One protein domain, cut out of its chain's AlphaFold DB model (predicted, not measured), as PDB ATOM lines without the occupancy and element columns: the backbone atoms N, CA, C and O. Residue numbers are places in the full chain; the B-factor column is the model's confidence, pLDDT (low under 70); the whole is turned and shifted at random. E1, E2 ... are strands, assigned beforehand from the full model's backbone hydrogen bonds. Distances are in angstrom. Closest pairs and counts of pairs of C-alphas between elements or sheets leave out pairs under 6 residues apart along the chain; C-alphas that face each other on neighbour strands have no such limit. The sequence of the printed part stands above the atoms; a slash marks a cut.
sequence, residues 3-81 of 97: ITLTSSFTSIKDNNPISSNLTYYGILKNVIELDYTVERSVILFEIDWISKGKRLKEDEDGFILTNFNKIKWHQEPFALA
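Overview. This is residues 3 to 81 of the 97 residues of the protein "DUF4216 domain-containing protein" of Dendrobium catenatum (UniProt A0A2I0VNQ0). Three hairpin arms make a loose, branching shape: the long strand E2 bends sharply, pairing with E1 in one arm and with E3 in the longest arm, while E4 and E5 form a small third arm. Short E6 lies beside E3, reached by a long link that folds back from E5. The printed part has 79 residues with six named strands, E1 to E6 in order, and no named helix: all strand. One antiparallel sheet has the order E1, E2, E3, E6, the other E4, E5; the whole is loose, with a radius of gyration of the C-alphas of 16.0 A and spans of 51 by 37 by 24 A.

Arrangement. E1, residues 3 to 8, forms a hairpin with E2, residues 18 to 37; N 8 and O 18 are 2.9 A apart, within hydrogen-bond range. E2 bends by 105 degrees at residue 27, and its pairing is staggered: residues 18 to 23 with E1, 25 to 37 with E3, residues 40 to 50. E1, E2 and E3 are a meander, each strand the antiparallel neighbour of the one before. In the hairpin of E2 and E3, N 32 and O 44 are 2.8 A apart. E6, residues 78 to 80, is an edge strand antiparallel to E3, with N 45 and O 79 at 2.8 A. This sheet is strongly twisted and curled like part of a barrel. E4, residues 56 to 58, and E5, residues 64 to 66, form a hairpin, with N 65 and O 57 at 2.7 A.

Along the chain. E1 begins at C-alpha 3 (210.681, 178.630, 129.219) and is 14.0 A long. E2 measures 36.5 A, E3 30.9 A, E4 6.9 A, E5 6.3 A and E6 7.0 A, ending at C-alpha 80 (200.631, 174.700, 122.405).

Size, cuts and confidence. The C-alphas of Val 38 and Glu 60, the two farthest apart, are 50.9 A apart. The printed part has no cut; the link from E5 to E6 is long. Model confidence is under 70 at residues 3 to 12, 17 to 22, 51 to 55, 70 and 72.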
ATOM      1  N   ILE A   3     209.700 177.630 129.627       50.97
ATOM      2  CA  ILE A   3     210.681 178.630 129.219       50.97
ATOM      3  C   ILE A   3     210.216 179.117 127.849       50.97
ATOM      4  O   ILE A   3     210.425 178.430 126.853       50.97
ATOM      5  N   THR A   4     209.554 180.272 127.783       44.03
ATOM      6  CA  THR A   4     209.286 180.899 126.485       44.03
ATOM      7  C   THR A   4     210.380 181.917 126.203       44.03
ATOM      8  O   THR A   4     210.523 182.902 126.935       44.03
ATOM      9  N   LEU A   5     211.126 181.717 125.120       52.88
ATOM     10  CA  LEU A   5     211.794 182.821 124.439       52.88
ATOM     11  C   LEU A   5     210.701 183.590 123.705       52.88
ATOM     12  O   LEU A   5     210.297 183.191 122.615       52.88
ATOM     13  N   THR A   6     210.159 184.635 124.329       55.19
ATOM     14  CA  THR A   6     209.123 185.447 123.693       55.19
ATOM     15  C   THR A   6     209.633 186.859 123.484       55.19
ATOM     16  O   THR A   6     210.086 187.535 124.409       55.19
ATOM     17  N   SER A   7     209.556 187.308 122.238       57.59
ATOM     18  CA  SER A   7     209.732 188.710 121.892       57.59
ATOM     19  C   SER A   7     208.563 189.485 122.488       57.59
ATOM     20  O   SER A   7     207.413 189.258 122.115       57.59
ATOM     21  N   SER A   8     208.835 190.370 123.444       60.00
ATOM     22  CA  SER A   8     207.823 191.277 123.985       60.00
ATOM     23  C   SER A   8     207.902 192.619 123.268       60.00
ATOM     24  O   SER A   8     208.993 193.150 123.057       60.00
ATOM     25  N   PHE A   9     206.742 193.167 122.920       63.25
ATOM     26  CA  PHE A   9     206.611 194.506 122.356       63.25
ATOM     27  C   PHE A   9     205.978 195.402 123.410       63.25
ATOM     28  O   PHE A   9     204.975 195.032 124.023       63.25
ATOM     29  N   THR A  10     206.549 196.583 123.636       59.31
ATOM     30  CA  THR A  10     206.002 197.520 124.628       59.31
ATOM     31  C   THR A  10     204.750 198.239 124.113       59.31
ATOM     32  O   THR A  10     203.974 198.794 124.891       59.31
ATOM     33  N   SER A  11     204.534 198.221 122.793       64.69
ATOM     34  CA  SER A  11     203.431 198.878 122.100       64.69
ATOM     35  C   SER A  11     203.268 198.326 120.681       64.69
ATOM     36  O   SER A  11     204.217 197.830 120.087       64.69
ATOM     37  N   ILE A  12     202.084 198.506 120.087       61.31
ATOM     38  CA  ILE A  12     201.786 198.189 118.675       61.31
ATOM     39  C   ILE A  12     202.685 198.982 117.704       61.31
ATOM     40  O   ILE A  12     202.898 198.564 116.571       61.31
ATOM     41  N   LYS A  13     203.213 200.137 118.135       75.81
ATOM     42  CA  LYS A  13     204.126 200.981 117.340       75.81
ATOM     43  C   LYS A  13     205.609 200.675 117.582       75.81
ATOM     44  O   LYS A  13     206.462 201.351 117.010       75.81
ATOM     45  N   ASP A  14     205.912 199.728 118.464       70.69
ATOM     46  CA  ASP A  14     207.278 199.360 118.811       70.69
ATOM     47  C   ASP A  14     207.832 198.384 117.767       70.69
ATOM     48  O   ASP A  14     207.432 197.225 117.704       70.69
ATOM     49  N   ASN A  15     208.740 198.871 116.921       74.62
ATOM     50  CA  ASN A  15     209.419 198.055 115.911       74.62
ATOM     51  C   ASN A  15     210.691 197.382 116.454       74.62
ATOM     52  O   ASN A  15     211.395 196.728 115.686       74.62
ATOM     53  N   ASN A  16     211.014 197.555 117.740       73.88
ATOM     54  CA  ASN A  16     212.199 196.970 118.353       73.88
ATOM     55  C   ASN A  16     211.794 195.898 119.381       73.88
ATOM     56  O   ASN A  16     211.701 196.195 120.573       73.88
ATOM     57  N   PRO A  17     211.526 194.651 118.947       64.50
ATOM     58  CA  PRO A  17     211.168 193.576 119.864       64.50
ATOM     59  C   PRO A  17     212.265 193.370 120.906       64.50
ATOM     60  O   PRO A  17     213.407 193.044 120.573       64.50
ATOM     61  N   ILE A  18     211.908 193.487 122.183       65.25
ATOM     62  CA  ILE A  18     212.805 193.099 123.267       65.25
ATOM     63  C   ILE A  18     212.643 191.594 123.444       65.25
ATOM     64  O   ILE A  18     211.627 191.116 123.957       65.25
ATOM     65  N   SER A  19     213.649 190.842 123.002       59.91
ATOM     66  CA  SER A  19     213.776 189.432 123.355       59.91
ATOM     67  C   SER A  19     214.210 189.353 124.814       59.91
ATOM     68  O   SER A  19     215.328 189.737 125.160       59.91
ATOM     69  N   SER A  20     213.306 188.914 125.687       61.62
ATOM     70  CA  SER A  20     213.629 188.641 127.084       61.62
ATOM     71  C   SER A  20     213.251 187.205 127.427       61.62
ATOM     72  O   SER A  20     212.233 186.682 126.971       61.62
ATOM     73  N   ASN A  21     214.095 186.553 128.228       61.97
ATOM     74  CA  ASN A  21     213.833 185.205 128.721       61.97
ATOM     75  C   ASN A  21     212.712 185.280 129.758       61.97
ATOM     76  O   ASN A  21     212.945 185.552 130.936       61.97
ATOM     77  N   LEU A  22     211.475 185.076 129.315       67.12
ATOM     78  CA  LEU A  22     210.311 185.070 130.184       67.12
ATOM     79  C   LEU A  22     209.948 183.622 130.510       67.12
ATOM     80  O   LEU A  22     209.280 182.940 129.741       67.12
ATOM     81  N   THR A  23     210.337 183.168 131.699       73.44
ATOM     82  CA  THR A  23     209.892 181.869 132.219       73.44
ATOM     83  C   THR A  23     208.521 182.012 132.872       73.44
ATOM     84  O   THR A  23     208.301 182.918 133.682       73.44
ATOM     85  N   TYR A  24     207.592 181.132 132.513       77.94
ATOM     86  CA  TYR A  24     206.257 181.034 133.093       77.94
ATOM     87  C   TYR A  24     206.078 179.689 133.801       77.94
ATOM     88  O   TYR A  24     206.600 178.649 133.386       77.94
ATOM     89  N   TYR A  25     205.308 179.714 134.884       80.75
ATOM     90  CA  TYR A  25     204.988 178.546 135.697       80.75
ATOM     91  C   TYR A  25     203.480 178.370 135.707       80.75
ATOM     92  O   TYR A  25     202.742 179.353 135.729       80.75
ATOM     93  N   GLY A  26     203.026 177.127 135.691       83.69
ATOM     94  CA  GLY A  26     201.610 176.824 135.647       83.69
ATOM     95  C   GLY A  26     201.356 175.350 135.883       83.69
ATOM     96  O   GLY A  26     202.253 174.520 135.714       83.69
ATOM     97  N   ILE A  27     200.133 175.047 136.296       87.06
ATOM     98  CA  ILE A  27     199.671 173.681 136.503       87.06
ATOM     99  C   ILE A  27     198.923 173.245 135.249       87.06
ATOM    100  O   ILE A  27     198.015 173.941 134.798       87.06
ATOM    101  N   LEU A  28     199.310 172.097 134.690       89.81
ATOM    102  CA  LEU A  28     198.552 171.469 133.615       89.81
ATOM    103  C   LEU A  28     197.193 171.039 134.168       89.81
ATOM    104  O   LEU A  28     197.124 170.188 135.053       89.81
ATOM    105  N   LYS A  29     196.128 171.635 133.646       90.56
ATOM    106  CA  LYS A  29     194.754 171.359 134.058       90.56
ATOM    107  C   LYS A  29     194.068 170.388 133.110       90.56
ATOM    108  O   LYS A  29     193.347 169.503 133.562       90.56
ATOM    109  N   ASN A  30     194.291 170.549 131.808       93.75
ATOM    110  CA  ASN A  30     193.689 169.691 130.799       93.75
ATOM    111  C   ASN A  30     194.561 169.577 129.545       93.75
ATOM    112  O   ASN A  30     195.359 170.468 129.248       93.75
ATOM    113  N   VAL A  31     194.369 168.491 128.798       94.94
ATOM    114  CA  VAL A  31     194.988 168.252 127.492       94.94
ATOM    115  C   VAL A  31     193.873 168.146 126.465       94.94
ATOM    116  O   VAL A  31     193.014 167.273 126.559       94.94
ATOM    117  N   ILE A  32     193.874 169.059 125.502       95.25
ATOM    118  CA  ILE A  32     192.841 169.178 124.480       95.25
ATOM    119  C   ILE A  32     193.491 168.885 123.135       95.25
ATOM    120  O   ILE A  32     194.417 169.582 122.724       95.25
ATOM    121  N   GLU A  33     192.991 167.871 122.441       95.25
ATOM    122  CA  GLU A  33     193.337 167.626 121.047       95.25
ATOM    123  C   GLU A  33     192.303 168.309 120.148       95.25
ATOM    124  O   GLU A  33     191.102 168.066 120.263       95.25
ATOM    125  N   LEU A  34     192.772 169.194 119.270       93.62
ATOM    126  CA  LEU A  34     191.955 169.793 118.225       93.62
ATOM    127  C   LEU A  34     192.244 169.077 116.910       93.62
ATOM    128  O   LEU A  34     193.322 169.252 116.346       93.62
ATOM    129  N   ASP A  35     191.279 168.300 116.431       93.25
ATOM    130  CA  ASP A  35     191.324 167.641 115.126       93.25
ATOM    131  C   ASP A  35     190.711 168.562 114.061       93.25
ATOM    132  O   ASP A  35     189.526 168.897 114.111       93.25
ATOM    133  N   TYR A  36     191.538 169.029 113.125       87.69
ATOM    134  CA  TYR A  36     191.109 169.937 112.059       87.69
ATOM    135  C   TYR A  36     190.728 169.187 110.779       87.69
ATOM    136  O   TYR A  36     189.826 169.624 110.064       87.69
ATOM    137  N   THR A  37     191.424 168.092 110.469       87.44
ATOM    138  CA  THR A  37     191.222 167.233 109.291       87.44
ATOM    139  C   THR A  37     191.932 165.905 109.521       87.44
ATOM    140  O   THR A  37     192.914 165.876 110.253       87.44
ATOM    141  N   VAL A  38     191.549 164.855 108.784       75.00
ATOM    142  CA  VAL A  38     192.274 163.570 108.746       75.00
ATOM    143  C   VAL A  38     193.785 163.839 108.606       75.00
ATOM    144  O   VAL A  38     194.208 164.423 107.613       75.00
ATOM    145  N   GLU A  39     194.559 163.479 109.642       82.50
ATOM    146  CA  GLU A  39     196.022 163.671 109.802       82.50
ATOM    147  C   GLU A  39     196.531 165.042 110.295       82.50
ATOM    148  O   GLU A  39     197.744 165.257 110.362       82.50
ATOM    149  N   ARG A  40     195.662 165.980 110.687       88.31
ATOM    150  CA  ARG A  40     196.079 167.255 111.295       88.31
ATOM    151  C   ARG A  40     195.357 167.496 112.606       88.31
ATOM    152  O   ARG A  40     194.269 168.074 112.624       88.31
ATOM    153  N   SER A  41     196.034 167.152 113.694       93.00
ATOM    154  CA  SER A  41     195.657 167.582 115.030       93.00
ATOM    155  C   SER A  41     196.729 168.463 115.669       93.00
ATOM    156  O   SER A  41     197.913 168.410 115.325       93.00
ATOM    157  N   VAL A  42     196.296 169.325 116.585       93.75
ATOM    158  CA  VAL A  42     197.184 170.088 117.468       93.75
ATOM    159  C   VAL A  42     196.782 169.842 118.910       93.75
ATOM    160  O   VAL A  42     195.599 169.746 119.233       93.75
ATOM    161  N   ILE A  43     197.779 169.760 119.786       94.12
ATOM    162  CA  ILE A  43     197.563 169.568 121.217       94.12
ATOM    163  C   ILE A  43     197.698 170.919 121.915       94.12
ATOM    164  O   ILE A  43     198.743 171.574 121.841       94.12
ATOM    165  N   LEU A  44     196.638 171.313 122.611       94.62
ATOM    166  CA  LEU A  44     196.604 172.455 123.510       94.62
ATOM    167  C   LEU A  44     196.595 171.973 124.955       94.62
ATOM    168  O   LEU A  44     195.864 171.056 125.326       94.62
ATOM    169  N   PHE A  45     197.385 172.630 125.787       92.81
ATOM    170  CA  PHE A  45     197.327 172.478 127.229       92.81
ATOM    171  C   PHE A  45     196.538 173.635 127.817       92.81
ATOM    172  O   PHE A  45     196.867 174.794 127.571       92.81
ATOM    173  N   GLU A  46     195.514 173.319 128.603       91.81
ATOM    174  CA  GLU A  46     194.895 174.282 129.509       91.81
ATOM    175  C   GLU A  46     195.776 174.375 130.755       91.81
ATOM    176  O   GLU A  46     196.054 173.363 131.407       91.81
ATOM    177  N   ILE A  47     196.246 175.580 131.060       88.12
ATOM    178  CA  ILE A  47     197.232 175.835 132.101       88.12
ATOM    179  C   ILE A  47     196.699 176.885 133.067       88.12
ATOM    180  O   ILE A  47     196.362 178.013 132.702       88.12
ATOM    181  N   ASP A  48     196.711 176.513 134.337       87.38
ATOM    182  CA  ASP A  48     196.481 177.418 135.448       87.38
ATOM    183  C   ASP A  48     197.791 178.148 135.766       87.38
ATOM    184  O   ASP A  48     198.677 177.634 136.457       87.38
ATOM    185  N   TRP A  49     197.949 179.344 135.199       83.94
ATOM    186  CA  TRP A  49     199.188 180.112 135.289       83.94
ATOM    187  C   TRP A  49     199.425 180.734 136.665       83.94
ATOM    188  O   TRP A  49     198.541 181.299 137.316       83.94
ATOM    189  N   ILE A  50     200.690 180.728 137.068       78.81
ATOM    190  CA  ILE A  50     201.176 181.399 138.267       78.81
ATOM    191  C   ILE A  50     201.614 182.812 137.871       78.81
ATOM    192  O   ILE A  50     202.577 183.008 137.131       78.81
ATOM    193  N   SER A  51     200.898 183.823 138.369       68.00
ATOM    194  CA  SER A  51     201.185 185.232 138.078       68.00
ATOM    195  C   SER A  51     202.597 185.637 138.525       68.00
ATOM    196  O   SER A  51     202.941 185.460 139.701       68.00
ATOM    197  N   LYS A  52     203.364 186.274 137.633       61.34
ATOM    198  CA  LYS A  52     204.658 186.898 137.958       61.34
ATOM    199  C   LYS A  52     204.472 187.995 139.020       61.34
ATOM    200  O   LYS A  52     203.532 188.784 138.942       61.34
ATOM    201  N   GLY A  53     205.332 188.014 140.042       62.59
ATOM    202  CA  GLY A  53     205.262 188.937 141.186       62.59
ATOM    203  C   GLY A  53     205.802 188.301 142.474       62.59
ATOM    204  O   GLY A  53     206.595 187.370 142.400       62.59
ATOM    205  N   LYS A  54     205.310 188.725 143.654       54.56
ATOM    206  CA  LYS A  54     205.675 188.206 145.005       54.56
ATOM    207  C   LYS A  54     205.505 186.681 145.221       54.56
ATOM    208  O   LYS A  54     205.619 186.209 146.345       54.56
ATOM    209  N   ARG A  55     205.141 185.924 144.185       62.56
ATOM    210  CA  ARG A  55     204.819 184.489 144.217       62.56
ATOM    211  C   ARG A  55     205.906 183.600 143.622       62.56
ATOM    212  O   ARG A  55     205.745 182.389 143.687       62.56
ATOM    213  N   LEU A  56     206.941 184.196 143.030       70.06
ATOM    214  CA  LEU A  56     208.145 183.511 142.578       70.06
ATOM    215  C   LEU A  56     209.296 184.040 143.430       70.06
ATOM    216  O   LEU A  56     209.570 185.242 143.413       70.06
ATOM    217  N   LYS A  57     209.916 183.163 144.214       76.00
ATOM    218  CA  LYS A  57     211.117 183.459 144.999       76.00
ATOM    219  C   LYS A  57     212.150 182.388 144.684       76.00
ATOM    220  O   LYS A  57     211.774 181.239 144.516       76.00
ATOM    221  N   GLU A  58     213.412 182.762 144.608       82.62
ATOM    222  CA  GLU A  58     214.512 181.803 144.542       82.62
ATOM    223  C   GLU A  58     215.004 181.524 145.970       82.62
ATOM    224  O   GLU A  58     215.072 182.453 146.789       82.62
ATOM    225  N   ASP A  59     215.235 180.260 146.310       82.81
ATOM    226  CA  ASP A  59     215.873 179.888 147.574       82.81
ATOM    227  C   ASP A  59     217.407 179.938 147.480       82.81
ATOM    228  O   ASP A  59     217.972 180.379 146.479       82.81
ATOM    229  N   GLU A  60     218.088 179.560 148.561       83.75
ATOM    230  CA  GLU A  60     219.554 179.603 148.644       83.75
ATOM    231  C   GLU A  60     220.234 178.589 147.708       83.75
ATOM    232  O   GLU A  60     221.384 178.794 147.323       83.75
ATOM    233  N   ASP A  61     219.507 177.547 147.295       84.31
ATOM    234  CA  ASP A  61     219.976 176.477 146.411       84.31
ATOM    235  C   ASP A  61     219.623 176.737 144.930       84.31
ATOM    236  O   ASP A  61     219.959 175.936 144.052       84.31
ATOM    237  N   GLY A  62     218.963 177.861 144.625       82.50
ATOM    238  CA  GLY A  62     218.581 178.250 143.266       82.50
ATOM    239  C   GLY A  62     217.248 177.664 142.783       82.50
ATOM    240  O   GLY A  62     216.921 177.758 141.596       82.50
ATOM    241  N   PHE A  63     216.450 177.048 143.663       82.38
ATOM    242  CA  PHE A  63     215.122 176.559 143.296       82.38
ATOM    243  C   PHE A  63     214.086 177.677 143.320       82.38
ATOM    244  O   PHE A  63     214.030 178.529 144.208       82.38
ATOM    245  N   ILE A  64     213.183 177.624 142.342       82.31
ATOM    246  CA  ILE A  64     212.055 178.544 142.254       82.31
ATOM    247  C   ILE A  64     210.935 178.041 143.174       82.31
ATOM    248  O   ILE A  64     210.247 177.064 142.877       82.31
ATOM    249  N   LEU A  65     210.698 178.768 144.256       82.81
ATOM    250  CA  LEU A  65     209.554 178.610 145.141       82.81
ATOM    251  C   LEU A  65     208.324 179.291 144.539       82.81
ATOM    252  O   LEU A  65     208.317 180.502 144.291       82.81
ATOM    253  N   THR A  66     207.258 178.512 144.350       76.19
ATOM    254  CA  THR A  66     205.985 178.988 143.802       76.19
ATOM    255  C   THR A  66     204.838 178.748 144.775       76.19
ATOM    256  O   THR A  66     204.671 177.637 145.270       76.19
ATOM    257  N   ASN A  67     204.002 179.759 145.023       77.81
ATOM    258  CA  ASN A  67     202.817 179.599 145.872       77.81
ATOM    259  C   ASN A  67     201.563 179.260 145.040       77.81
ATOM    260  O   ASN A  67     201.083 180.099 144.270       77.81
ATOM    261  N   PHE A  68     201.009 178.060 145.251       76.25
ATOM    262  CA  PHE A  68     199.825 177.543 144.549       76.25
ATOM    263  C   PHE A  68     198.482 177.873 145.218       76.25
ATOM    264  O   PHE A  68     197.433 177.668 144.616       76.25
ATOM    265  N   ASN A  69     198.467 178.449 146.422       73.56
ATOM    266  CA  ASN A  69     197.233 178.602 147.210       73.56
ATOM    267  C   ASN A  69     196.234 179.608 146.606       73.56
ATOM    268  O   ASN A  69     195.100 179.708 147.069       73.56
ATOM    269  N   LYS A  70     196.643 180.406 145.607       67.75
ATOM    270  CA  LYS A  70     195.804 181.440 144.973       67.75
ATOM    271  C   LYS A  70     196.073 181.575 143.472       67.75
ATOM    272  O   LYS A  70     196.376 182.686 143.004       67.75
ATOM    273  N   ILE A  71     195.989 180.473 142.726       74.69
ATOM    274  CA  ILE A  71     195.988 180.514 141.257       74.69
ATOM    275  C   ILE A  71     194.797 181.368 140.803       74.69
ATOM    276  O   ILE A  71     193.703 181.286 141.359       74.69
ATOM    277  N   LYS A  72     195.048 182.278 139.861       69.62
ATOM    278  CA  LYS A  72     194.021 183.128 139.263       69.62
ATOM    279  C   LYS A  72     193.874 182.760 137.800       69.62
ATOM    280  O   LYS A  72     194.849 182.384 137.159       69.62
ATOM    281  N   TRP A  73     192.670 182.969 137.286       70.56
ATOM    282  CA  TRP A  73     192.421 182.920 135.857       70.56
ATOM    283  C   TRP A  73     193.352 183.890 135.112       70.56
ATOM    284  O   TRP A  73     193.555 185.030 135.547       70.56
ATOM    285  N   HIS A  74     193.920 183.418 134.007       77.88
ATOM    286  CA  HIS A  74     194.790 184.178 133.117       77.88
ATOM    287  C   HIS A  74     194.055 184.435 131.800       77.88
ATOM    288  O   HIS A  74     193.308 183.573 131.340       77.88
ATOM    289  N   GLN A  75     194.288 185.594 131.177       79.81
ATOM    290  CA  GLN A  75     193.650 185.943 129.898       79.81
ATOM    291  C   GLN A  75     194.035 185.000 128.753       79.81
ATOM    292  O   GLN A  75     193.280 184.852 127.798       79.81
ATOM    293  N   GLU A  76     195.179 184.335 128.879       83.19
ATOM    294  CA  GLU A  76     195.682 183.344 127.935       83.19
ATOM    295  C   GLU A  76     195.858 182.009 128.673       83.19
ATOM    296  O   GLU A  76     196.930 181.768 129.220       83.19
ATOM    297  N   PRO A  77     194.806 181.182 128.813       87.50
ATOM    298  CA  PRO A  77     194.857 179.934 129.580       87.50
ATOM    299  C   PRO A  77     195.368 178.737 128.766       87.50
ATOM    300  O   PRO A  77     195.582 177.674 129.336       87.50
ATOM    301  N   PHE A  78     195.559 178.885 127.452       90.06
ATOM    302  CA  PHE A  78     195.977 177.797 126.571       90.06
ATOM    303  C   PHE A  78     197.395 178.012 126.049       90.06
ATOM    304  O   PHE A  78     197.756 179.126 125.680       90.06
ATOM    305  N   ALA A  79     198.173 176.935 125.969       89.12
ATOM    306  CA  ALA A  79     199.474 176.914 125.309       89.12
ATOM    307  C   ALA A  79     199.590 175.699 124.383       89.12
ATOM    308  O   ALA A  79     199.034 174.639 124.668       89.12
ATOM    309  N   LEU A  80     200.332 175.832 123.282       90.88
ATOM    310  CA  LEU A  80     200.631 174.700 122.405       90.88
ATOM    311  C   LEU A  80     201.581 173.730 123.104       90.88
ATOM    312  O   LEU A  80     202.608 174.148 123.634       90.88
ATOM    313  N   ALA A  81     201.305 172.427 123.023       89.31
ATOM    314  CA  ALA A  81     202.180 171.402 123.598       89.31
ATOM    315  C   ALA A  81     203.624 171.464 123.054       89.31
ATOM    316  O   ALA A  81     204.570 171.111 123.749       89.31
TER     317      ALA A  81